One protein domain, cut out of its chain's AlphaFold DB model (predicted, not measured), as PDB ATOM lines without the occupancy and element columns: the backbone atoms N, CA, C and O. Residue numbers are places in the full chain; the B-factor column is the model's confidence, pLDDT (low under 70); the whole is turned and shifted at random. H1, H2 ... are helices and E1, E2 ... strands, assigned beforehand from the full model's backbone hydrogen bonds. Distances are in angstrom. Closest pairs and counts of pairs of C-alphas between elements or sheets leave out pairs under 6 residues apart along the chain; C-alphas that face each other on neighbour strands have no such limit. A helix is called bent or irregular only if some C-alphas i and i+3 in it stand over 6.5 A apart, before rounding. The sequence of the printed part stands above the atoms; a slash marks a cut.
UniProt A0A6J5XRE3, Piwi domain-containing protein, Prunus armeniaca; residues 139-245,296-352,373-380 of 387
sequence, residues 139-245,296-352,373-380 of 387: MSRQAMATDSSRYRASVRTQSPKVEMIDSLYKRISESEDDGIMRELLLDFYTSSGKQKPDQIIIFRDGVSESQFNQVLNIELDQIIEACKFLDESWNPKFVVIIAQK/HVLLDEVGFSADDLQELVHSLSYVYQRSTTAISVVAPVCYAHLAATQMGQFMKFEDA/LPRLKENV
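Overview. This is residues 139 to 245, 296 to 352 and 373 to 380 of the 387 residues of the protein "Piwi domain-containing protein" of Prunus armeniaca (UniProt A0A6J5XRE3). A small sheet of three strands, E3, E4 and E5, has the long helix H2 over one face; beside this slab the hairpin of E1 and E2 lies between two helices, H1 and the long H4. H3 lies farther out. The printed part has 172 residues with four named helices and five named strands, in the order E1 E2 H1 E3 H2 E4 E5 H3 H4. The larger sheet is mixed, in the order E3 E4 E5, the smaller one antiparallel, and the class is mixed, helices and strands. The whole is compact, with a radius of gyration of the C-alphas of 16.2 A and spans of 48 by 41 by 39 A.

Arrangement. In the larger sheet E4, residues 237 to 244, is the inner strand. It is parallel to E3, residues 199 to 204, with N 202 and O 239 within hydrogen-bond range at 2.8 A. It is antiparallel to E5, residues 296 to 300, with N 298 and O 240 at 2.8 A. H2, residues 209 to 230, is on the sheet at a height of 9.9 A, making two layers, a helix on one face of a sheet. It lies over E3, E4 and, only just, E5, with 3 of its C-alphas, slantwise at 35 degrees to E4 on the local plane. E3, H2 and E4 form a strand-helix-strand unit, parallel strands joined through a helix, with a right-handed crossover. H1, residues 180 to 191, touches H2 at a steep tilt of 52 degrees, the same way, with residues 181 to 182 alone; the closest C-alphas are those of Met 181 and Ala 226, 6.3 A. E1, residues 139 to 144, and E2, residues 152 to 158, form a hairpin, with N 142 and O 154 at 3.0 A. The closest C-alphas of E2 and H1 are those of Ser 154 and Ile 180, 6.2 A. Those of E1 and H4, residues 332 to 352, are of Ala 143 and Ala 336, 4.8 A. H1 and H4 are apart. H3, residues 306 to 316, only grazes the larger sheet. Every O i to N i+4 pair is within hydrogen-bond range in H1 and H3, against 15 of 18 in H2 and 15 of 17 in H4.

Along the chain. E4 measures 23.2 A from first to last C-alpha, H2 31.4 A and H4 30.7 A. H2 is irregular: C-alphas 210 and 213 are 7.2 A apart. C-alpha 139 of E1 is at (-10.136, 36.607, -10.094) and C-alpha 352 of H4 at (-13.081, 31.498, 7.750).

Size, cuts and confidence. The C-alphas farthest apart, of Ser 305 and Ala 352, are 50.7 A apart. Residues 246 to 295 and 353 to 372 are not printed; the gaps are 11.5 A and 15.1 A between C-alphas. The links E2 to H1 and H3 to H4 are long. pLDDT is under 70 in residues 139 to 149, 159 to 161, 348 to 352 and 373 to 375.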
ATOM      1  N   MET A 139     -10.014  37.954  -9.529       55.88
ATOM      2  CA  MET A 139     -10.136  36.607 -10.094       55.88
ATOM      3  C   MET A 139     -10.171  36.692 -11.617       55.88
ATOM      4  O   MET A 139     -10.977  37.440 -12.175       55.88
ATOM      5  N   SER A 140      -9.319  35.916 -12.277       56.12
ATOM      6  CA  SER A 140      -9.277  35.673 -13.720       56.12
ATOM      7  C   SER A 140     -10.347  34.635 -14.069       56.12
ATOM      8  O   SER A 140     -10.551  33.660 -13.353       56.12
ATOM      9  N   ARG A 141     -11.160  34.890 -15.100       62.03
ATOM     10  CA  ARG A 141     -12.541  34.368 -15.094       62.03
ATOM     11  C   ARG A 141     -13.148  34.257 -16.498       62.03
ATOM     12  O   ARG A 141     -13.531  35.269 -17.093       62.03
ATOM     13  N   GLN A 142     -13.323  33.038 -17.015       55.72
ATOM     14  CA  GLN A 142     -13.982  32.771 -18.304       55.72
ATOM     15  C   GLN A 142     -15.098  31.717 -18.209       55.72
ATOM     16  O   GLN A 142     -15.073  30.819 -17.375       55.72
ATOM     17  N   ALA A 143     -16.043  31.796 -19.150       51.31
ATOM     18  CA  ALA A 143     -16.882  30.669 -19.546       51.31
ATOM     19  C   ALA A 143     -16.795  30.442 -21.063       51.31
ATOM     20  O   ALA A 143     -16.636  31.401 -21.831       51.31
ATOM     21  N   MET A 144     -16.929  29.183 -21.485       60.94
ATOM     22  CA  MET A 144     -17.094  28.740 -22.870       60.94
ATOM     23  C   MET A 144     -18.408  27.958 -23.021       60.94
ATOM     24  O   MET A 144     -18.715  27.073 -22.231       60.94
ATOM     25  N   ALA A 145     -19.174  28.288 -24.062       55.22
ATOM     26  CA  ALA A 145     -20.471  27.700 -24.407       55.22
ATOM     27  C   ALA A 145     -20.304  26.351 -25.130       55.22
ATOM     28  O   ALA A 145     -20.347  26.335 -26.362       55.22
ATOM     29  N   THR A 146     -19.998  25.258 -24.421       53.94
ATOM     30  CA  THR A 146     -19.762  23.921 -25.015       53.94
ATOM     31  C   THR A 146     -20.877  23.478 -25.969       53.94
ATOM     32  O   THR A 146     -20.582  22.848 -26.979       53.94
ATOM     33  N   ASP A 147     -22.111  23.915 -25.719       58.47
ATOM     34  CA  ASP A 147     -23.209  23.972 -26.688       58.47
ATOM     35  C   ASP A 147     -23.906  25.352 -26.588       58.47
ATOM     36  O   ASP A 147     -23.672  26.110 -25.648       58.47
ATOM     37  N   SER A 148     -24.782  25.674 -27.541       59.47
ATOM     38  CA  SER A 148     -25.752  26.778 -27.495       59.47
ATOM     39  C   SER A 148     -26.366  27.019 -26.103       59.47
ATOM     40  O   SER A 148     -26.455  28.164 -25.648       59.47
ATOM     41  N   SER A 149     -26.735  25.935 -25.409       67.00
ATOM     42  CA  SER A 149     -27.345  25.951 -24.081       67.00
ATOM     43  C   SER A 149     -26.380  25.640 -22.930       67.00
ATOM     44  O   SER A 149     -26.644  26.044 -21.799       67.00
ATOM     45  N   ARG A 150     -25.268  24.934 -23.181       78.62
ATOM     46  CA  ARG A 150     -24.371  24.415 -22.130       78.62
ATOM     47  C   ARG A 150     -23.084  25.215 -22.020       78.62
ATOM     48  O   ARG A 150     -22.450  25.537 -23.017       78.62
ATOM     49  N   TYR A 151     -22.665  25.479 -20.787       81.31
ATOM     50  CA  TYR A 151     -21.520  26.326 -20.477       81.31
ATOM     51  C   TYR A 151     -20.567  25.617 -19.525       81.31
ATOM     52  O   TYR A 151     -20.991  25.046 -18.528       81.31
ATOM     53  N   ARG A 152     -19.267  25.696 -19.797       81.94
ATOM     54  CA  ARG A 152     -18.219  25.329 -18.845       81.94
ATOM     55  C   ARG A 152     -17.465  26.583 -18.435       81.94
ATOM     56  O   ARG A 152     -17.208  27.446 -19.277       81.94
ATOM     57  N   ALA A 153     -17.152  26.706 -17.152       80.06
ATOM     58  CA  ALA A 153     -16.438  27.851 -16.607       80.06
ATOM     59  C   ALA A 153     -15.109  27.416 -16.001       80.06
ATOM     60  O   ALA A 153     -15.026  26.367 -15.365       80.06
ATOM     61  N   SER A 154     -14.094  28.255 -16.181       78.88
ATOM     62  CA  SER A 154     -12.809  28.139 -15.507       78.88
ATOM     63  C   SER A 154     -12.444  29.489 -14.899       78.88
ATOM     64  O   SER A 154     -12.720  30.562 -15.458       78.88
ATOM     65  N   VAL A 155     -11.896  29.417 -13.693       79.88
ATOM     66  CA  VAL A 155     -11.567  30.552 -12.841       79.88
ATOM     67  C   VAL A 155     -10.166  30.306 -12.287       79.88
ATOM     68  O   VAL A 155      -9.824  29.186 -11.909       79.88
ATOM     69  N   ARG A 156      -9.355  31.356 -12.263       78.00
ATOM     70  CA  ARG A 156      -8.052  31.432 -11.606       78.00
ATOM     71  C   ARG A 156      -8.064  32.681 -10.710       78.00
ATOM     72  O   ARG A 156      -8.949  33.534 -10.810       78.00
ATOM     73  N   THR A 157      -7.129  32.780  -9.782       75.88
ATOM     74  CA  THR A 157      -6.901  33.988  -8.977       75.88
ATOM     75  C   THR A 157      -5.851  34.866  -9.652       75.88
ATOM     76  O   THR A 157      -4.985  34.364 -10.364       75.88
ATOM     77  N   GLN A 158      -5.939  36.186  -9.470       70.88
ATOM     78  CA  GLN A 158      -4.973  37.141 -10.023       70.88
ATOM     79  C   GLN A 158      -4.641  38.234  -9.001       70.88
ATOM     80  O   GLN A 158      -5.426  38.519  -8.092       70.88
ATOM     81  N   SER A 159      -3.476  38.861  -9.160       67.19
ATOM     82  CA  SER A 159      -3.001  39.915  -8.261       67.19
ATOM     83  C   SER A 159      -4.008  41.075  -8.140       67.19
ATOM     84  O   SER A 159      -4.603  41.480  -9.148       67.19
ATOM     85  N   PRO A 160      -4.203  41.654  -6.936       65.38
ATOM     86  CA  PRO A 160      -5.105  42.786  -6.736       65.38
ATOM     87  C   PRO A 160      -4.810  43.952  -7.688       65.38
ATOM     88  O   PRO A 160      -3.649  44.253  -7.962       65.38
ATOM     89  N   LYS A 161      -5.858  44.651  -8.143       65.69
ATOM     90  CA  LYS A 161      -5.790  45.803  -9.072       65.69
ATOM     91  C   LYS A 161      -5.291  45.496 -10.494       65.69
ATOM     92  O   LYS A 161      -5.317  46.398 -11.326       65.69
ATOM     93  N   VAL A 162      -4.902  44.261 -10.815       70.25
ATOM     94  CA  VAL A 162      -4.727  43.850 -12.216       70.25
ATOM     95  C   VAL A 162      -6.116  43.666 -12.829       70.25
ATOM     96  O   VAL A 162      -6.964  42.980 -12.250       70.25
ATOM     97  N   GLU A 163      -6.368  44.297 -13.977       71.75
ATOM     98  CA  GLU A 163      -7.639  44.166 -14.708       71.75
ATOM     99  C   GLU A 163      -7.545  43.256 -15.936       71.75
ATOM    100  O   GLU A 163      -8.552  42.635 -16.272       71.75
ATOM    101  N   MET A 164      -6.373  43.135 -16.573       80.00
ATOM    102  CA  MET A 164      -6.124  42.173 -17.659       80.00
ATOM    103  C   MET A 164      -6.049  40.733 -17.124       80.00
ATOM    104  O   MET A 164      -5.687  40.510 -15.968       80.00
ATOM    105  N   ILE A 165      -6.396  39.752 -17.956       78.62
ATOM    106  CA  ILE A 165      -6.344  38.329 -17.596       78.62
ATOM    107  C   ILE A 165      -4.963  37.753 -17.953       78.62
ATOM    108  O   ILE A 165      -4.702  37.386 -19.094       78.62
ATOM    109  N   ASP A 166      -4.110  37.626 -16.938       72.69
ATOM    110  CA  ASP A 166      -2.712  37.146 -16.982       72.69
ATOM    111  C   ASP A 166      -2.573  35.603 -16.944       72.69
ATOM    112  O   ASP A 166      -1.570  35.039 -16.524       72.69
ATOM    113  N   SER A 167      -3.647  34.868 -17.239       80.06
ATOM    114  CA  SER A 167      -3.683  33.398 -17.096       80.06
ATOM    115  C   SER A 167      -4.540  32.727 -18.169       80.06
ATOM    116  O   SER A 167      -5.159  31.688 -17.931       80.06
ATOM    117  N   LEU A 168      -4.632  33.341 -19.350       81.12
ATOM    118  CA  LEU A 168      -5.309  32.741 -20.501       81.12
ATOM    119  C   LEU A 168      -4.441  31.641 -21.111       81.12
ATOM    120  O   LEU A 168      -4.962  30.566 -21.405       81.12
ATOM    121  N   TYR A 169      -3.136  31.900 -21.188       83.81
ATOM    122  CA  TYR A 169      -2.071  30.965 -21.536       83.81
ATOM    123  C   TYR A 169      -0.981  31.037 -20.461       83.81
ATOM    124  O   TYR A 169      -0.667  32.118 -19.966       83.81
ATOM    125  N   LYS A 170      -0.446  29.889 -20.045       84.50
ATOM    126  CA  LYS A 170       0.568  29.762 -18.995       84.50
ATOM    127  C   LYS A 170       1.355  28.462 -19.190       84.50
ATOM    128  O   LYS A 170       1.141  27.464 -18.495       84.50
ATOM    129  N   ARG A 171       2.292  28.494 -20.137       83.00
ATOM    130  CA  ARG A 171       3.228  27.399 -20.428       83.00
ATOM    131  C   ARG A 171       3.973  26.957 -19.158       83.00
ATOM    132  O   ARG A 171       4.642  27.765 -18.521       83.00
ATOM    133  N   ILE A 172       3.862  25.677 -18.803       82.94
ATOM    134  CA  ILE A 172       4.623  25.031 -17.718       82.94
ATOM    135  C   ILE A 172       5.832  24.278 -18.284       82.94
ATOM    136  O   ILE A 172       6.893  24.260 -17.665       82.94
ATOM    137  N   SER A 173       5.689  23.659 -19.457       80.50
ATOM    138  CA  SER A 173       6.750  22.890 -20.113       80.50
ATOM    139  C   SER A 173       6.627  22.963 -21.637       80.50
ATOM    140  O   SER A 173       5.713  23.591 -22.171       80.50
ATOM    141  N   GLU A 174       7.519  22.282 -22.359       71.69
ATOM    142  CA  GLU A 174       7.413  22.154 -23.818       71.69
ATOM    143  C   GLU A 174       6.102  21.493 -24.288       71.69
ATOM    144  O   GLU A 174       5.682  21.731 -25.417       71.69
ATOM    145  N   SER A 175       5.436  20.707 -23.429       72.50
ATOM    146  CA  SER A 175       4.227  19.931 -23.748       72.50
ATOM    147  C   SER A 175       3.017  20.197 -22.836       72.50
ATOM    148  O   SER A 175       1.955  19.611 -23.054       72.50
ATOM    149  N   GLU A 176       3.134  21.075 -21.832       81.19
ATOM    150  CA  GLU A 176       2.043  21.410 -20.911       81.19
ATOM    151  C   GLU A 176       1.866  22.921 -20.667       81.19
ATOM    152  O   GLU A 176       2.822  23.669 -20.467       81.19
ATOM    153  N   ASP A 177       0.599  23.336 -20.625       83.94
ATOM    154  CA  ASP A 177       0.081  24.677 -20.343       83.94
ATOM    155  C   ASP A 177      -0.974  24.591 -19.211       83.94
ATOM    156  O   ASP A 177      -1.773  23.658 -19.184       83.94
ATOM    157  N   ASP A 178      -0.991  25.524 -18.257       82.94
ATOM    158  CA  ASP A 178      -1.993  25.631 -17.164       82.94
ATOM    159  C   ASP A 178      -2.937  26.839 -17.361       82.94
ATOM    160  O   ASP A 178      -3.666  27.246 -16.453       82.94
ATOM    161  N   GLY A 179      -2.930  27.417 -18.564       83.62
ATOM    162  CA  GLY A 179      -3.814  28.488 -18.992       83.62
ATOM    163  C   GLY A 179      -5.284  28.071 -19.077       83.62
ATOM    164  O   GLY A 179      -5.642  26.957 -19.468       83.62
ATOM    165  N   ILE A 180      -6.163  29.026 -18.761       83.31
ATOM    166  CA  ILE A 180      -7.627  28.879 -18.818       83.31
ATOM    167  C   ILE A 180      -8.104  28.422 -20.210       83.31
ATOM    168  O   ILE A 180      -9.115  27.724 -20.323       83.31
ATOM    169  N   MET A 181      -7.402  28.810 -21.281       85.25
ATOM    170  CA  MET A 181      -7.796  28.461 -22.644       85.25
ATOM    171  C   MET A 181      -7.605  26.978 -22.968       85.25
ATOM    172  O   MET A 181      -8.500  26.411 -23.596       85.25
ATOM    173  N   ARG A 182      -6.516  26.329 -22.518       86.94
ATOM    174  CA  ARG A 182      -6.295  24.884 -22.736       86.94
ATOM    175  C   ARG A 182      -7.452  24.066 -22.192       86.94
ATOM    176  O   ARG A 182      -7.992  23.245 -22.927       86.94
ATOM    177  N   GLU A 183      -7.842  24.304 -20.937       84.00
ATOM    178  CA  GLU A 183      -8.961  23.603 -20.294       84.00
ATOM    179  C   GLU A 183     -10.214  23.696 -21.174       84.00
ATOM    180  O   GLU A 183     -10.688  22.698 -21.716       84.00
ATOM    181  N   LEU A 184     -10.681  24.923 -21.420       84.50
ATOM    182  CA  LEU A 184     -11.943  25.177 -22.109       84.50
ATOM    183  C   LEU A 184     -11.941  24.717 -23.585       84.50
ATOM    184  O   LEU A 184     -13.004  24.390 -24.123       84.50
ATOM    185  N   LEU A 185     -10.774  24.660 -24.239       85.88
ATOM    186  CA  LEU A 185     -10.614  24.145 -25.604       85.88
ATOM    187  C   LEU A 185     -10.575  22.612 -25.665       85.88
ATOM    188  O   LEU A 185     -11.258  22.038 -26.516       85.88
ATOM    189  N   LEU A 186      -9.853  21.941 -24.759       85.56
ATOM    190  CA  LEU A 186      -9.863  20.474 -24.644       85.56
ATOM    191  C   LEU A 186     -11.257  19.957 -24.263       85.56
ATOM    192  O   LEU A 186     -11.734  18.961 -24.816       85.56
ATOM    193  N   ASP A 187     -11.942  20.675 -23.375       83.12
ATOM    194  CA  ASP A 187     -13.314  20.391 -22.971       83.12
ATOM    195  C   ASP A 187     -14.289  20.522 -24.142       83.12
ATOM    196  O   ASP A 187     -15.128  19.645 -24.363       83.12
ATOM    197  N   PHE A 188     -14.157  21.596 -24.931       83.94
ATOM    198  CA  PHE A 188     -14.954  21.782 -26.135       83.94
ATOM    199  C   PHE A 188     -14.697  20.668 -27.156       83.94
ATOM    200  O   PHE A 188     -15.649  20.009 -27.569       83.94
ATOM    201  N   TYR A 189     -13.432  20.401 -27.485       85.62
ATOM    202  CA  TYR A 189     -13.024  19.342 -28.411       85.62
ATOM    203  C   TYR A 189     -13.598  17.976 -28.007       85.62
ATOM    204  O   TYR A 189     -14.157  17.259 -28.839       85.62
ATOM    205  N   THR A 190     -13.549  17.648 -26.713       86.06
ATOM    206  CA  THR A 190     -14.123  16.413 -26.160       86.06
ATOM    207  C   THR A 190     -15.651  16.396 -26.271       86.06
ATOM    208  O   THR A 190     -16.222  15.409 -26.733       86.06
ATOM    209  N   SER A 191     -16.327  17.494 -25.914       81.06
ATOM    210  CA  SER A 191     -17.795  17.593 -25.960       81.06
ATOM    211  C   SER A 191     -18.386  17.642 -27.377       81.06
ATOM    212  O   SER A 191     -19.535  17.257 -27.574       81.06
ATOM    213  N   SER A 192     -17.613  18.091 -28.369       79.69
ATOM    214  CA  SER A 192     -18.064  18.333 -29.749       79.69
ATOM    215  C   SER A 192     -17.597  17.266 -30.742       79.69
ATOM    216  O   SER A 192     -17.436  17.536 -31.930       79.69
ATOM    217  N   GLY A 193     -17.366  16.041 -30.262       81.56
ATOM    218  CA  GLY A 193     -17.025  14.907 -31.121       81.56
ATOM    219  C   GLY A 193     -15.663  15.042 -31.807       81.56
ATOM    220  O   GLY A 193     -15.531  14.649 -32.963       81.56
ATOM    221  N   LYS A 194     -14.661  15.586 -31.099       83.88
ATOM    222  CA  LYS A 194     -13.277  15.790 -31.569       83.88
ATOM    223  C   LYS A 194     -13.148  16.778 -32.737       83.88
ATOM    224  O   LYS A 194     -12.331  16.588 -33.635       83.88
ATOM    225  N   GLN A 195     -13.931  17.857 -32.711       83.94
ATOM    226  CA  GLN A 195     -13.823  18.973 -33.658       83.94
ATOM    227  C   GLN A 195     -13.235  20.217 -32.980       83.94
ATOM    228  O   GLN A 195     -13.563  20.526 -31.834       83.94
ATOM    229  N   LYS A 196     -12.355  20.932 -33.691       86.56
ATOM    230  CA  LYS A 196     -11.786  22.220 -33.260       86.56
ATOM    231  C   LYS A 196     -12.658  23.363 -33.801       86.56
ATOM    232  O   LYS A 196     -13.243  23.204 -34.869       86.56
ATOM    233  N   PRO A 197     -12.798  24.501 -33.099       87.44
ATOM    234  CA  PRO A 197     -13.619  25.603 -33.589       87.44
ATOM    235  C   PRO A 197     -12.859  26.415 -34.646       87.44
ATOM    236  O   PRO A 197     -11.790  26.940 -34.358       87.44
ATOM    237  N   ASP A 198     -13.423  26.586 -35.845       89.06
ATOM    238  CA  ASP A 198     -12.843  27.461 -36.890       89.06
ATOM    239  C   ASP A 198     -13.033  28.960 -36.591       89.06
ATOM    240  O   ASP A 198     -12.422  29.811 -37.235       89.06
ATOM    241  N   GLN A 199     -13.912  29.297 -35.644       89.88
ATOM    242  CA  GLN A 199     -14.197  30.667 -35.222       89.88
ATOM    243  C   GLN A 199     -14.357  30.708 -33.699       89.88
ATOM    244  O   GLN A 199     -15.083  29.887 -33.127       89.88
ATOM    245  N   ILE A 200     -13.723  31.680 -33.048       90.00
ATOM    246  CA  ILE A 200     -13.809  31.922 -31.608       90.00
ATOM    247  C   ILE A 200     -14.267  33.367 -31.403       90.00
ATOM    248  O   ILE A 200     -13.473  34.305 -31.441       90.00
ATOM    249  N   ILE A 201     -15.567  33.542 -31.154       91.38
ATOM    250  CA  ILE A 201     -16.081  34.822 -30.667       91.38
ATOM    251  C   ILE A 201     -15.734  34.928 -29.181       91.38
ATOM    252  O   ILE A 201     -16.017  34.044 -28.363       91.38
ATOM    253  N   ILE A 202     -15.069  36.024 -28.851       91.06
ATOM    254  CA  ILE A 202     -14.674  36.446 -27.521       91.06
ATOM    255  C   ILE A 202     -15.490  37.690 -27.227       91.06
ATOM    256  O   ILE A 202     -15.412  38.684 -27.943       91.06
ATOM    257  N   PHE A 203     -16.203  37.673 -26.114       91.50
ATOM    258  CA  PHE A 203     -16.601  38.919 -25.492       91.50
ATOM    259  C   PHE A 203     -15.805  39.107 -24.199       91.50
ATOM    260  O   PHE A 203     -15.396  38.137 -23.540       91.50
ATOM    261  N   ARG A 204     -15.625  40.366 -23.819       88.06
ATOM    262  CA  ARG A 204     -14.942  40.823 -22.609       88.06
ATOM    263  C   ARG A 204     -15.737  41.992 -22.030       88.06
ATOM    264  O   ARG A 204     -16.425  42.686 -22.755       88.06
ATOM    265  N   ASP A 205     -15.691  42.179 -20.723       86.06
ATOM    266  CA  ASP A 205     -16.244  43.350 -20.026       86.06
ATOM    267  C   ASP A 205     -15.472  43.464 -18.702       86.06
ATOM    268  O   ASP A 205     -14.846  42.490 -18.246       86.06
ATOM    269  N   GLY A 206     -15.458  44.650 -18.110       76.12
ATOM    270  CA  GLY A 206     -14.549  45.056 -17.043       76.12
ATOM    271  C   GLY A 206     -13.241  45.561 -17.624       76.12
ATOM    272  O   GLY A 206     -12.185  45.118 -17.183       76.12
ATOM    273  N   VAL A 207     -13.352  46.392 -18.666       84.94
ATOM    274  CA  VAL A 207     -12.280  47.190 -19.270       84.94
ATOM    275  C   VAL A 207     -12.865  48.527 -19.734       84.94
ATOM    276  O   VAL A 207     -13.979  48.588 -20.265       84.94
ATOM    277  N   SER A 208     -12.117  49.602 -19.528       86.81
ATOM    278  CA  SER A 208     -12.404  50.931 -20.070       86.81
ATOM    279  C   SER A 208     -11.802  51.100 -21.472       86.81
ATOM    280  O   SER A 208     -10.981  50.294 -21.907       86.81
ATOM    281  N   GLU A 209     -12.205  52.150 -22.195       87.62
ATOM    282  CA  GLU A 209     -11.777  52.395 -23.585       87.62
ATOM    283  C   GLU A 209     -10.247  52.499 -23.741       87.62
ATOM    284  O   GLU A 209      -9.684  52.033 -24.730       87.62
ATOM    285  N   SER A 210      -9.545  53.023 -22.729       88.69
ATOM    286  CA  SER A 210      -8.076  53.123 -22.717       88.69
ATOM    287  C   SER A 210      -7.362  51.765 -22.678       88.69
ATOM    288  O   SER A 210      -6.178  51.684 -23.004       88.69
ATOM    289  N   GLN A 211      -8.069  50.694 -22.309       87.31
ATOM    290  CA  GLN A 211      -7.538  49.335 -22.180       87.31
ATOM    291  C   GLN A 211      -7.910  48.438 -23.369       87.31
ATOM    292  O   GLN A 211      -7.480  47.289 -23.410       87.31
ATOM    293  N   PHE A 212      -8.659  48.928 -24.364       91.50
ATOM    294  CA  PHE A 212      -9.039  48.127 -25.539       91.50
ATOM    295  C   PHE A 212      -7.808  47.572 -26.282       91.50
ATOM    296  O   PHE A 212      -7.773  46.393 -26.628       91.50
ATOM    297  N   ASN A 213      -6.750  48.379 -26.412       92.06
ATOM    298  CA  ASN A 213      -5.469  47.944 -26.980       92.06
ATOM    299  C   ASN A 213      -4.743  46.901 -26.107       92.06
ATOM    300  O   ASN A 213      -3.990  46.092 -26.635       92.06
ATOM    301  N   GLN A 214      -4.963  46.892 -24.787       88.75
ATOM    302  CA  GLN A 214      -4.401  45.871 -23.892       88.75
ATOM    303  C   GLN A 214      -5.159  44.542 -24.023       88.75
ATOM    304  O   GLN A 214      -4.543  43.485 -24.006       88.75
ATOM    305  N   VAL A 215      -6.482  44.572 -24.229       89.19
ATOM    306  CA  VAL A 215      -7.256  43.348 -24.508       89.19
ATOM    307  C   VAL A 215      -6.807  42.701 -25.819       89.19
ATOM    308  O   VAL A 215      -6.674  41.483 -25.871       89.19
ATOM    309  N   LEU A 216      -6.522  43.488 -26.860       91.12
ATOM    310  CA  LEU A 216      -5.957  42.953 -28.101       91.12
ATOM    311  C   LEU A 216      -4.521  42.436 -27.884       91.12
ATOM    312  O   LEU A 216      -4.280  41.241 -28.008       91.12
ATOM    313  N   ASN A 217      -3.594  43.292 -27.456       91.50
ATOM    314  CA  ASN A 217      -2.157  42.979 -27.442       91.50
ATOM    315  C   ASN A 217      -1.690  42.115 -26.244       91.50
ATOM    316  O   ASN A 217      -0.489  41.983 -26.014       91.50
ATOM    317  N   ILE A 218      -2.608  41.632 -25.394       89.38
ATOM    318  CA  ILE A 218      -2.288  40.814 -24.207       89.38
ATOM    319  C   ILE A 218      -3.297  39.675 -24.035       89.38
ATOM    320  O   ILE A 218      -2.889  38.530 -23.848       89.38
ATOM    321  N   GLU A 219      -4.609  39.943 -24.074       88.75
ATOM    322  CA  GLU A 219      -5.601  38.872 -23.882       88.75
ATOM    323  C   GLU A 219      -5.831  38.046 -25.149       88.75
ATOM    324  O   GLU A 219      -5.876  36.818 -25.068       88.75
ATOM    325  N   LEU A 220      -5.961  38.683 -26.317       89.94
ATOM    326  CA  LEU A 220      -6.118  37.965 -27.582       89.94
ATOM    327  C   LEU A 220      -4.820  37.251 -27.989       89.94
ATOM    328  O   LEU A 220      -4.896  36.089 -28.381       89.94
ATOM    329  N   ASP A 221      -3.652  37.876 -27.830       91.62
ATOM    330  CA  ASP A 221      -2.372  37.233 -28.165       91.62
ATOM    331  C   ASP A 221      -2.122  35.959 -27.332       91.62
ATOM    332  O   ASP A 221      -1.848  34.908 -27.912       91.62
ATOM    333  N   GLN A 222      -2.366  35.971 -26.011       88.69
ATOM    334  CA  GLN A 222      -2.359  34.738 -25.197       88.69
ATOM    335  C   GLN A 222      -3.345  33.677 -25.720       88.69
ATOM    336  O   GLN A 222      -3.054  32.482 -25.699       88.69
ATOM    337  N   ILE A 223      -4.539  34.083 -26.168       89.19
ATOM    338  CA  ILE A 223      -5.537  33.149 -26.710       89.19
ATOM    339  C   ILE A 223      -5.041  32.526 -28.024       89.19
ATOM    340  O   ILE A 223      -5.238  31.328 -28.237       89.19
ATOM    341  N   ILE A 224      -4.376  33.306 -28.879       91.06
ATOM    342  CA  ILE A 224      -3.750  32.837 -30.121       91.06
ATOM    343  C   ILE A 224      -2.598  31.869 -29.811       91.06
ATOM    344  O   ILE A 224      -2.511  30.811 -30.437       91.06
ATOM    345  N   GLU A 225      -1.746  32.180 -28.830       90.81
ATOM    346  CA  GLU A 225      -0.665  31.293 -28.380       90.81
ATOM    347  C   GLU A 225      -1.199  29.963 -27.832       90.81
ATOM    348  O   GLU A 225      -0.740  28.909 -28.267       90.81
ATOM    349  N   ALA A 226      -2.233  29.980 -26.984       88.62
ATOM    350  CA  ALA A 226      -2.875  28.758 -26.492       88.62
ATOM    351  C   ALA A 226      -3.497  27.905 -27.616       88.62
ATOM    352  O   ALA A 226      -3.518  26.677 -27.518       88.62
ATOM    353  N   CYS A 227      -3.991  28.524 -28.697       89.19
ATOM    354  CA  CYS A 227      -4.485  27.781 -29.861       89.19
ATOM    355  C   CYS A 227      -3.333  27.107 -30.625       89.19
ATOM    356  O   CYS A 227      -3.394  25.902 -30.871       89.19
ATOM    357  N   LYS A 228      -2.257  27.852 -30.915       90.88
ATOM    358  CA  LYS A 228      -1.047  27.342 -31.589       90.88
ATOM    359  C   LYS A 228      -0.334  26.254 -30.780       90.88
ATOM    360  O   LYS A 228       0.159  25.293 -31.356       90.88
ATOM    361  N   PHE A 229      -0.313  26.372 -29.452       89.38
ATOM    362  CA  PHE A 229       0.282  25.376 -28.556       89.38
ATOM    363  C   PHE A 229      -0.484  24.040 -28.559       89.38
ATOM    364  O   PHE A 229       0.109  22.984 -28.357       89.38
ATOM    365  N   LEU A 230      -1.797  24.068 -28.820       86.81
ATOM    366  CA  LEU A 230      -2.609  22.860 -28.997       86.81
ATOM    367  C   LEU A 230      -2.483  22.246 -30.402       86.81
ATOM    368  O   LEU A 230      -2.701  21.042 -30.545       86.81
ATOM    369  N   ASP A 231      -2.209  23.059 -31.428       87.56
ATOM    370  CA  ASP A 231      -1.939  22.648 -32.813       87.56
ATOM    371  C   ASP A 231      -1.416  23.831 -33.641       87.56
ATOM    372  O   ASP A 231      -2.153  24.775 -33.924       87.56
ATOM    373  N   GLU A 232      -0.162  23.749 -34.081       88.44
ATOM    374  CA  GLU A 232       0.515  24.787 -34.868       88.44
ATOM    375  C   GLU A 232      -0.165  25.059 -36.225       88.44
ATOM    376  O   GLU A 232      -0.081  26.167 -36.758       88.44
ATOM    377  N   SER A 233      -0.894  24.079 -36.774       90.25
ATOM    378  CA  SER A 233      -1.643  24.216 -38.031       90.25
ATOM    379  C   SER A 233      -3.045  24.818 -37.860       90.25
ATOM    380  O   SER A 233      -3.696  25.173 -38.848       90.25
ATOM    381  N   TRP A 234      -3.536  24.950 -36.623       90.69
ATOM    382  CA  TRP A 234      -4.895  25.407 -36.345       90.69
ATOM    383  C   TRP A 234      -4.954  26.927 -36.152       90.69
ATOM    384  O   TRP A 234      -4.629  27.465 -35.097       90.69
ATOM    385  N   ASN A 235      -5.446  27.618 -37.184       88.50
ATOM    386  CA  ASN A 235      -5.650  29.067 -37.184       88.50
ATOM    387  C   ASN A 235      -7.155  29.428 -37.168       88.50
ATOM    388  O   ASN A 235      -7.747  29.611 -38.239       88.50
ATOM    389  N   PRO A 236      -7.809  29.486 -35.990       92.00
ATOM    390  CA  PRO A 236      -9.197  29.929 -35.869       92.00
ATOM    391  C   PRO A 236      -9.332  31.436 -36.122       92.00
ATOM    392  O   PRO A 236      -8.433  32.206 -35.805       92.00
ATOM    393  N   LYS A 237     -10.490  31.866 -36.635       92.88
ATOM    394  CA  LYS A 237     -10.838  33.290 -36.773       92.88
ATOM    395  C   LYS A 237     -11.373  33.871 -35.466       92.88
ATOM    396  O   LYS A 237     -12.252  33.270 -34.844       92.88
ATOM    397  N   PHE A 238     -10.945  35.074 -35.110       91.44
ATOM    398  CA  PHE A 238     -11.357  35.760 -33.891       91.44
ATOM    399  C   PHE A 238     -12.348  36.899 -34.135       91.44
ATOM    400  O   PHE A 238     -12.314  37.601 -35.144       91.44
ATOM    401  N   VAL A 239     -13.228  37.099 -33.156       92.69
ATOM    402  CA  VAL A 239     -14.061  38.300 -33.028       92.69
ATOM    403  C   VAL A 239     -13.988  38.738 -31.573       92.69
ATOM    404  O   VAL A 239     -14.219  37.913 -30.691       92.69
ATOM    405  N   VAL A 240     -13.649  39.999 -31.303       92.69
ATOM    406  CA  VAL A 240     -13.469  40.532 -29.943       92.69
ATOM    407  C   VAL A 240     -14.459  41.664 -29.703       92.69
ATOM    408  O   VAL A 240     -14.373  42.718 -30.332       92.69
ATOM    409  N   ILE A 241     -15.390  41.447 -28.774       93.38
ATOM    410  CA  ILE A 241     -16.476  42.376 -28.445       93.38
ATOM    411  C   ILE A 241     -16.356  42.793 -26.977       93.38
ATOM    412  O   ILE A 241     -16.503  41.970 -26.072       93.38
ATOM    413  N   ILE A 242     -16.126  44.074 -26.708       92.25
ATOM    414  CA  ILE A 242     -16.237  44.604 -25.352       92.25
ATOM    415  C   ILE A 242     -17.701  44.931 -25.076       92.25
ATOM    416  O   ILE A 242     -18.247  45.834 -25.700       92.25
ATOM    417  N   ALA A 243     -18.338  44.239 -24.137       91.25
ATOM    418  CA  ALA A 243     -19.526  44.772 -23.482       91.25
ATOM    419  C   ALA A 243     -19.094  45.807 -22.426       91.25
ATOM    420  O   ALA A 243     -17.997  45.714 -21.877       91.25
ATOM    421  N   GLN A 244     -19.937  46.804 -22.164       90.00
ATOM    422  CA  GLN A 244     -19.800  47.765 -21.072       90.00
ATOM    423  C   GLN A 244     -21.186  48.115 -20.526       90.00
ATOM    424  O   GLN A 244     -21.955  48.864 -21.133       90.00
ATOM    425  N   LYS A 245     -21.511  47.606 -19.335       84.94
ATOM    426  CA  LYS A 245     -22.783  47.903 -18.643       84.94
ATOM    427  C   LYS A 245     -22.730  49.132 -17.717       84.94
ATOM    428  O   LYS A 245     -23.766  49.674 -17.326       84.94
ATOM    429  N   HIS A 296     -18.714  47.375 -27.994       93.56
ATOM    430  CA  HIS A 296     -17.664  47.828 -28.913       93.56
ATOM    431  C   HIS A 296     -17.020  46.615 -29.582       93.56
ATOM    432  O   HIS A 296     -16.517  45.729 -28.895       93.56
ATOM    433  N   VAL A 297     -16.989  46.567 -30.909       93.94
ATOM    434  CA  VAL A 297     -16.274  45.530 -31.664       93.94
ATOM    435  C   VAL A 297     -14.845  46.012 -31.904       93.94
ATOM    436  O   VAL A 297     -14.634  47.004 -32.601       93.94
ATOM    437  N   LEU A 298     -13.864  45.332 -31.305       92.75
ATOM    438  CA  LEU A 298     -12.440  45.670 -31.444       92.75
ATOM    439  C   LEU A 298     -11.780  44.943 -32.617       92.75
ATOM    440  O   LEU A 298     -10.888  45.488 -33.257       92.75
ATOM    441  N   LEU A 299     -12.216  43.710 -32.874       93.12
ATOM    442  CA  LEU A 299     -11.725  42.860 -33.952       93.12
ATOM    443  C   LEU A 299     -12.877  42.018 -34.495       93.12
ATOM    444  O   LEU A 299     -13.682  41.504 -33.719       93.12
ATOM    445  N   ASP A 300     -12.916  41.838 -35.812       93.25
ATOM    446  CA  ASP A 300     -13.758  40.853 -36.484       93.25
ATOM    447  C   ASP A 300     -13.035  40.314 -37.727       93.25
ATOM    448  O   ASP A 300     -12.968  40.966 -38.767       93.25
ATOM    449  N   GLU A 301     -12.485  39.107 -37.613       92.44
ATOM    450  CA  GLU A 301     -11.869  38.379 -38.726       92.44
ATOM    451  C   GLU A 301     -12.880  37.510 -39.490       92.44
ATOM    452  O   GLU A 301     -12.559  36.950 -40.543       92.44
ATOM    453  N   VAL A 302     -14.097  37.344 -38.963       90.75
ATOM    454  CA  VAL A 302     -15.176  36.580 -39.600       90.75
ATOM    455  C   VAL A 302     -15.837  37.409 -40.697       90.75
ATOM    456  O   VAL A 302     -16.087  36.862 -41.773       90.75
ATOM    457  N   GLY A 303     -16.030  38.708 -40.458       90.44
ATOM    458  CA  GLY A 303     -16.661  39.649 -41.384       90.44
ATOM    459  C   GLY A 303     -18.183  39.657 -41.255       90.44
ATOM    460  O   GLY A 303     -18.888  39.537 -42.257       90.44
ATOM    461  N   PHE A 304     -18.694  39.754 -40.026       88.94
ATOM    462  CA  PHE A 304     -20.118  39.935 -39.755       88.94
ATOM    463  C   PHE A 304     -20.604  41.303 -40.249       88.94
ATOM    464  O   PHE A 304     -19.895  42.308 -40.154       88.94
ATOM    465  N   SER A 305     -21.854  41.384 -40.717       92.50
ATOM    466  CA  SER A 305     -22.501  42.691 -40.829       92.50
ATOM    467  C   SER A 305     -22.898  43.204 -39.440       92.50
ATOM    468  O   SER A 305     -23.116  42.427 -38.508       92.50
ATOM    469  N   ALA A 306     -23.032  44.525 -39.298       90.50
ATOM    470  CA  ALA A 306     -23.493  45.124 -38.046       90.50
ATOM    471  C   ALA A 306     -24.887  44.608 -37.636       90.50
ATOM    472  O   ALA A 306     -25.118  44.377 -36.453       90.50
ATOM    473  N   ASP A 307     -25.782  44.366 -38.602       91.06
ATOM    474  CA  ASP A 307     -27.109  43.790 -38.354       91.06
ATOM    475  C   ASP A 307     -27.011  42.341 -37.827       91.06
ATOM    476  O   ASP A 307     -27.638  42.025 -36.816       91.06
ATOM    477  N   ASP A 308     -26.197  41.476 -38.455       92.25
ATOM    478  CA  ASP A 308     -26.021  40.074 -38.020       92.25
ATOM    479  C   ASP A 308     -25.427  39.994 -36.608       92.25
ATOM    480  O   ASP A 308     -25.846  39.179 -35.783       92.25
ATOM    481  N   LEU A 309     -24.449  40.859 -36.317       92.06
ATOM    482  CA  LEU A 309     -23.785  40.889 -35.020       92.06
ATOM    483  C   LEU A 309     -24.719  41.415 -33.926       92.06
ATOM    484  O   LEU A 309     -24.790  40.830 -32.846       92.06
ATOM    485  N   GLN A 310     -25.482  42.476 -34.203       93.50
ATOM    486  CA  GLN A 310     -26.503  42.989 -33.288       93.50
ATOM    487  C   GLN A 310     -27.586  41.937 -33.002       93.50
ATOM    488  O   GLN A 310     -28.008  41.795 -31.853       93.50
ATOM    489  N   GLU A 311     -28.001  41.164 -34.011       92.56
ATOM    490  CA  GLU A 311     -28.987  40.089 -33.864       92.56
ATOM    491  C   GLU A 311     -28.432  38.888 -33.076       92.56
ATOM    492  O   GLU A 311     -29.124  38.363 -32.198       92.56
ATOM    493  N   LEU A 312     -27.164  38.510 -33.287       91.44
ATOM    494  CA  LEU A 312     -26.459  37.505 -32.481       91.44
ATOM    495  C   LEU A 312     -26.364  37.927 -31.006       91.44
ATOM    496  O   LEU A 312     -26.721  37.153 -30.117       91.44
ATOM    497  N   VAL A 313     -25.916  39.158 -30.742       91.94
ATOM    498  CA  VAL A 313     -25.809  39.714 -29.384       91.94
ATOM    499  C   VAL A 313     -27.189  39.774 -28.723       91.94
ATOM    500  O   VAL A 313     -27.355  39.310 -27.596       91.94
ATOM    501  N   HIS A 314     -28.213  40.251 -29.430       92.44
ATOM    502  CA  HIS A 314     -29.581  40.270 -28.917       92.44
ATOM    503  C   HIS A 314     -30.111  38.858 -28.615       92.44
ATOM    504  O   HIS A 314     -30.641  38.636 -27.529       92.44
ATOM    505  N   SER A 315     -29.896  37.882 -29.501       91.31
ATOM    506  CA  SER A 315     -30.316  36.485 -29.297       91.31
ATOM    507  C   SER A 315     -29.632  35.838 -28.090       91.31
ATOM    508  O   SER A 315     -30.282  35.169 -27.283       91.31
ATOM    509  N   LEU A 316     -28.328  36.076 -27.902       89.62
ATOM    510  CA  LEU A 316     -27.600  35.553 -26.746       89.62
ATOM    511  C   LEU A 316     -28.117  36.131 -25.417       89.62
ATOM    512  O   LEU A 316     -27.995  35.465 -24.395       89.62
ATOM    513  N   SER A 317     -28.750  37.308 -25.395       89.12
ATOM    514  CA  SER A 317     -29.425  37.838 -24.197       89.12
ATOM    515  C   SER A 317     -30.657  37.032 -23.746       89.12
ATOM    516  O   SER A 317     -31.145  37.280 -22.643       89.12
ATOM    517  N   TYR A 318     -31.141  36.058 -24.531       88.75
ATOM    518  CA  TYR A 318     -32.263  35.172 -24.170       88.75
ATOM    519  C   TYR A 318     -31.830  33.767 -23.711       88.75
ATOM    520  O   TYR A 318     -32.612  33.092 -23.048       88.75
ATOM    521  N   VAL A 319     -30.601  33.305 -23.992       87.06
ATOM    522  CA  VAL A 319     -30.172  31.914 -23.684       87.06
ATOM    523  C   VAL A 319     -29.691  31.711 -22.229       87.06
ATOM    524  O   VAL A 319     -28.835  30.871 -21.932       87.06
ATOM    525  N   TYR A 320     -30.229  32.505 -21.298       85.38
ATOM    526  CA  TYR A 320     -29.862  32.517 -19.881       85.38
ATOM    527  C   TYR A 320     -30.856  31.712 -19.029       85.38
ATOM    528  O   TYR A 320     -31.872  32.228 -18.578       85.38
ATOM    529  N   GLN A 321     -30.526  30.448 -18.762       84.19
ATOM    530  CA  GLN A 321     -31.395  29.429 -18.155       84.19
ATOM    531  C   GLN A 321     -32.001  29.800 -16.790       84.19
ATOM    532  O   GLN A 321     -33.036  29.256 -16.422       84.19
ATOM    533  N   ARG A 322     -31.382  30.719 -16.035       83.69
ATOM    534  CA  ARG A 322     -31.892  31.177 -14.729       83.69
ATOM    535  C   ARG A 322     -32.993  32.245 -14.829       83.69
ATOM    536  O   ARG A 322     -33.438  32.729 -13.791       83.69
ATOM    537  N   SER A 323     -33.410  32.655 -16.029       83.31
ATOM    538  CA  SER A 323     -34.556  33.550 -16.227       83.31
ATOM    539  C   SER A 323     -35.391  33.144 -17.438       83.31
ATOM    540  O   SER A 323     -34.868  32.677 -18.443       83.31
ATOM    541  N   THR A 324     -36.696  33.396 -17.372       85.00
ATOM    542  CA  THR A 324     -37.604  33.347 -18.530       85.00
ATOM    543  C   THR A 324     -37.633  34.667 -19.311       85.00
ATOM    544  O   THR A 324     -38.303  34.765 -20.338       85.00
ATOM    545  N   THR A 325     -36.911  35.692 -18.845       85.88
ATOM    546  CA  THR A 325     -36.794  37.006 -19.491       85.88
ATOM    547  C   THR A 325     -35.413  37.213 -20.097       85.88
ATOM    548  O   THR A 325     -34.410  36.764 -19.541       85.88
ATOM    549  N   ALA A 326     -35.346  38.012 -21.165       86.38
ATOM    550  CA  ALA A 326     -34.079  38.547 -21.651       86.38
ATOM    551  C   ALA A 326     -33.325  39.278 -20.531       86.38
ATOM    552  O   ALA A 326     -33.931  39.950 -19.688       86.38
ATOM    553  N   ILE A 327     -31.999  39.172 -20.548       88.62
ATOM    554  CA  ILE A 327     -31.105  39.853 -19.611       88.62
ATOM    555  C   ILE A 327     -30.297  40.954 -20.303       88.62
ATOM    556  O   ILE A 327     -29.952  40.869 -21.477       88.62
ATOM    557  N   SER A 328     -29.962  41.993 -19.540       86.94
ATOM    558  CA  SER A 328     -29.243  43.215 -19.955       86.94
ATOM    559  C   SER A 328     -27.904  43.007 -20.681       86.94
ATOM    560  O   SER A 328     -27.380  43.956 -21.258       86.94
ATOM    561  N   VAL A 329     -27.342  41.802 -20.631       87.69
ATOM    562  CA  VAL A 329     -26.040  41.414 -21.185       87.69
ATOM    563  C   VAL A 329     -26.159  39.975 -21.713       87.69
ATOM    564  O   VAL A 329     -26.944  39.211 -21.163       87.69
ATOM    565  N   VAL A 330     -25.406  39.581 -22.741       88.50
ATOM    566  CA  VAL A 330     -25.508  38.246 -23.382       88.50
ATOM    567  C   VAL A 330     -25.303  37.060 -22.419       88.50
ATOM    568  O   VAL A 330     -24.343  37.058 -21.679       88.50
ATOM    569  N   ALA A 331     -26.103  35.989 -22.418       87.38
ATOM    570  CA  ALA A 331     -26.053  34.895 -21.417       87.38
ATOM    571  C   ALA A 331     -24.672  34.363 -20.962       87.38
ATOM    572  O   ALA A 331     -24.490  34.181 -19.751       87.38
ATOM    573  N   PRO A 332     -23.666  34.168 -21.841       84.88
ATOM    574  CA  PRO A 332     -22.340  33.714 -21.413       84.88
ATOM    575  C   PRO A 332     -21.624  34.723 -20.498       84.88
ATOM    576  O   PRO A 332     -20.640  34.377 -19.845       84.88
ATOM    577  N   VAL A 333     -22.121  35.964 -20.445       85.62
ATOM    578  CA  VAL A 333     -21.795  36.996 -19.460       85.62
ATOM    579  C   VAL A 333     -22.018  36.473 -18.057       85.62
ATOM    580  O   VAL A 333     -21.082  36.358 -17.264       85.62
ATOM    581  N   CYS A 334     -23.285  36.191 -17.765       84.69
ATOM    582  CA  CYS A 334     -23.766  35.983 -16.417       84.69
ATOM    583  C   CYS A 334     -23.258  34.651 -15.882       84.69
ATOM    584  O   CYS A 334     -22.810  34.613 -14.746       84.69
ATOM    585  N   TYR A 335     -23.187  33.603 -16.708       83.62
ATOM    586  CA  TYR A 335     -22.560  32.331 -16.330       83.62
ATOM    587  C   TYR A 335     -21.104  32.497 -15.881       83.62
ATOM    588  O   TYR A 335     -20.718  32.025 -14.813       83.62
ATOM    589  N   ALA A 336     -20.302  33.243 -16.647       80.88
ATOM    590  CA  ALA A 336     -18.911  33.501 -16.294       80.88
ATOM    591  C   ALA A 336     -18.779  34.343 -15.009       80.88
ATOM    592  O   ALA A 336     -17.723  34.338 -14.371       80.88
ATOM    593  N   HIS A 337     -19.821  35.091 -14.638       77.94
ATOM    594  CA  HIS A 337     -19.890  35.886 -13.414       77.94
ATOM    595  C   HIS A 337     -20.381  35.119 -12.201       77.94
ATOM    596  O   HIS A 337     -19.719  35.185 -11.171       77.94
ATOM    597  N   LEU A 338     -21.428  34.313 -12.347       82.75
ATOM    598  CA  LEU A 338     -21.870  33.366 -11.332       82.75
ATOM    599  C   LEU A 338     -20.722  32.430 -10.927       82.75
ATOM    600  O   LEU A 338     -20.479  32.263  -9.739       82.75
ATOM    601  N   ALA A 339     -19.944  31.919 -11.890       79.25
ATOM    602  CA  ALA A 339     -18.769  31.091 -11.609       79.25
ATOM    603  C   ALA A 339     -17.718  31.808 -10.742       79.25
ATOM    604  O   ALA A 339     -17.206  31.222  -9.792       79.25
ATOM    605  N   ALA A 340     -17.430  33.085 -11.016       78.25
ATOM    606  CA  ALA A 340     -16.500  33.870 -10.204       78.25
ATOM    607  C   ALA A 340     -17.067  34.178  -8.804       78.25
ATOM    608  O   ALA A 340     -16.340  34.091  -7.819       78.25
ATOM    609  N   THR A 341     -18.363  34.487  -8.693       79.19
ATOM    610  CA  THR A 341     -19.027  34.726  -7.400       79.19
ATOM    611  C   THR A 341     -19.078  33.465  -6.536       79.19
ATOM    612  O   THR A 341     -18.792  33.554  -5.347       79.19
ATOM    613  N   GLN A 342     -19.381  32.299  -7.117       81.44
ATOM    614  CA  GLN A 342     -19.345  31.011  -6.415       81.44
ATOM    615  C   GLN A 342     -17.927  30.683  -5.930       81.44
ATOM    616  O   GLN A 342     -17.736  30.397  -4.753       81.44
ATOM    617  N   MET A 343     -16.911  30.818  -6.789       77.69
ATOM    618  CA  MET A 343     -15.511  30.612  -6.386       77.69
ATOM    619  C   MET A 343     -15.077  31.556  -5.258       77.69
ATOM    620  O   MET A 343     -14.467  31.115  -4.289       77.69
ATOM    621  N   GLY A 344     -15.454  32.837  -5.329       73.81
ATOM    622  CA  GLY A 344     -15.193  33.803  -4.259       73.81
ATOM    623  C   GLY A 344     -15.948  33.523  -2.951       73.81
ATOM    624  O   GLY A 344     -15.535  34.014  -1.904       73.81
ATOM    625  N   GLN A 345     -17.028  32.733  -2.979       77.81
ATOM    626  CA  GLN A 345     -17.696  32.236  -1.770       77.81
ATOM    627  C   GLN A 345     -16.956  31.037  -1.163       77.81
ATOM    628  O   GLN A 345     -16.822  30.990   0.057       77.81
ATOM    629  N   PHE A 346     -16.424  30.122  -1.983       74.50
ATOM    630  CA  PHE A 346     -15.612  29.001  -1.494       74.50
ATOM    631  C   PHE A 346     -14.325  29.475  -0.805       74.50
ATOM    632  O   PHE A 346     -14.089  29.078   0.331       74.50
ATOM    633  N   MET A 347     -13.564  30.397  -1.410       70.00
ATOM    634  CA  MET A 347     -12.332  30.910  -0.780       70.00
ATOM    635  C   MET A 347     -12.610  31.595   0.567       70.00
ATOM    636  O   MET A 347     -11.929  31.326   1.546       70.00
ATOM    637  N   LYS A 348     -13.686  32.394   0.661       68.50
ATOM    638  CA  LYS A 348     -14.106  33.018   1.930       68.50
ATOM    639  C   LYS A 348     -14.515  32.012   3.013       68.50
ATOM    640  O   LYS A 348     -14.475  32.354   4.192       68.50
ATOM    641  N   PHE A 349     -14.951  30.811   2.633       60.38
ATOM    642  CA  PHE A 349     -15.267  29.742   3.581       60.38
ATOM    643  C   PHE A 349     -13.995  29.042   4.079       60.38
ATOM    644  O   PHE A 349     -13.898  28.740   5.266       60.38
ATOM    645  N   GLU A 350     -13.006  28.845   3.203       60.75
ATOM    646  CA  GLU A 350     -11.675  28.346   3.578       60.75
ATOM    647  C   GLU A 350     -10.962  29.347   4.506       60.75
ATOM    648  O   GLU A 350     -10.586  28.964   5.613       60.75
ATOM    649  N   ASP A 351     -10.914  30.640   4.152       59.28
ATOM    650  CA  ASP A 351     -10.379  31.716   5.009       59.28
ATOM    651  C   ASP A 351     -11.025  31.703   6.411       59.28
ATOM    652  O   ASP A 351     -10.341  31.788   7.430       59.28
ATOM    653  N   ALA A 352     -12.356  31.565   6.482       58.75
ATOM    654  CA  ALA A 352     -13.081  31.498   7.750       58.75
ATOM    655  C   ALA A 352     -12.757  30.224   8.555       58.75
ATOM    656  O   ALA A 352     -12.681  30.285   9.782       58.75
ATOM    657  N   LEU A 373      -6.754  28.770  -6.199       66.06
ATOM    658  CA  LEU A 373      -8.104  28.215  -6.100       66.06
ATOM    659  C   LEU A 373      -8.051  26.688  -5.932       66.06
ATOM    660  O   LEU A 373      -7.340  26.033  -6.705       66.06
ATOM    661  N   PRO A 374      -8.840  26.097  -5.013       67.12
ATOM    662  CA  PRO A 374      -9.002  24.650  -4.953       67.12
ATOM    663  C   PRO A 374      -9.542  24.130  -6.292       67.12
ATOM    664  O   PRO A 374     -10.574  24.580  -6.800       67.12
ATOM    665  N   ARG A 375      -8.832  23.170  -6.898       69.56
ATOM    666  CA  ARG A 375      -9.242  22.565  -8.172       69.56
ATOM    667  C   ARG A 375     -10.550  21.790  -7.981       69.56
ATOM    668  O   ARG A 375     -10.635  20.895  -7.142       69.56
ATOM    669  N   LEU A 376     -11.565  22.111  -8.788       70.81
ATOM    670  CA  LEU A 376     -12.836  21.380  -8.792       70.81
ATOM    671  C   LEU A 376     -12.625  19.897  -9.102       70.81
ATOM    672  O   LEU A 376     -11.866  19.538 -10.003       70.81
ATOM    673  N   LYS A 377     -13.398  19.041  -8.426       75.44
ATOM    674  CA  LYS A 377     -13.546  17.628  -8.801       75.44
ATOM    675  C   LYS A 377     -14.057  17.532 -10.243       75.44
ATOM    676  O   LYS A 377     -14.941  18.289 -10.637       75.44
ATOM    677  N   GLU A 378     -13.547  16.571 -11.005       70.06
ATOM    678  CA  GLU A 378     -13.784  16.416 -12.452       70.06
ATOM    679  C   GLU A 378     -15.277  16.286 -12.831       70.06
ATOM    680  O   GLU A 378     -15.757  16.880 -13.802       70.06
ATOM    681  N   ASN A 379     -16.055  15.613 -11.978       71.31
ATOM    682  CA  ASN A 379     -17.513  15.486 -12.101       71.31
ATOM    683  C   ASN A 379     -18.267  16.826 -11.941       71.31
ATOM    684  O   ASN A 379     -19.425  16.930 -12.333       71.31
ATOM    685  N   VAL A 380     -17.634  17.836 -11.333       75.81
ATOM    686  CA  VAL A 380     -18.203  19.170 -11.070       75.81
ATOM    687  C   VAL A 380     -17.647  20.203 -12.051       75.81
ATOM    688  O   VAL A 380     -18.412  21.024 -12.553       75.81
TER     689      VAL A 380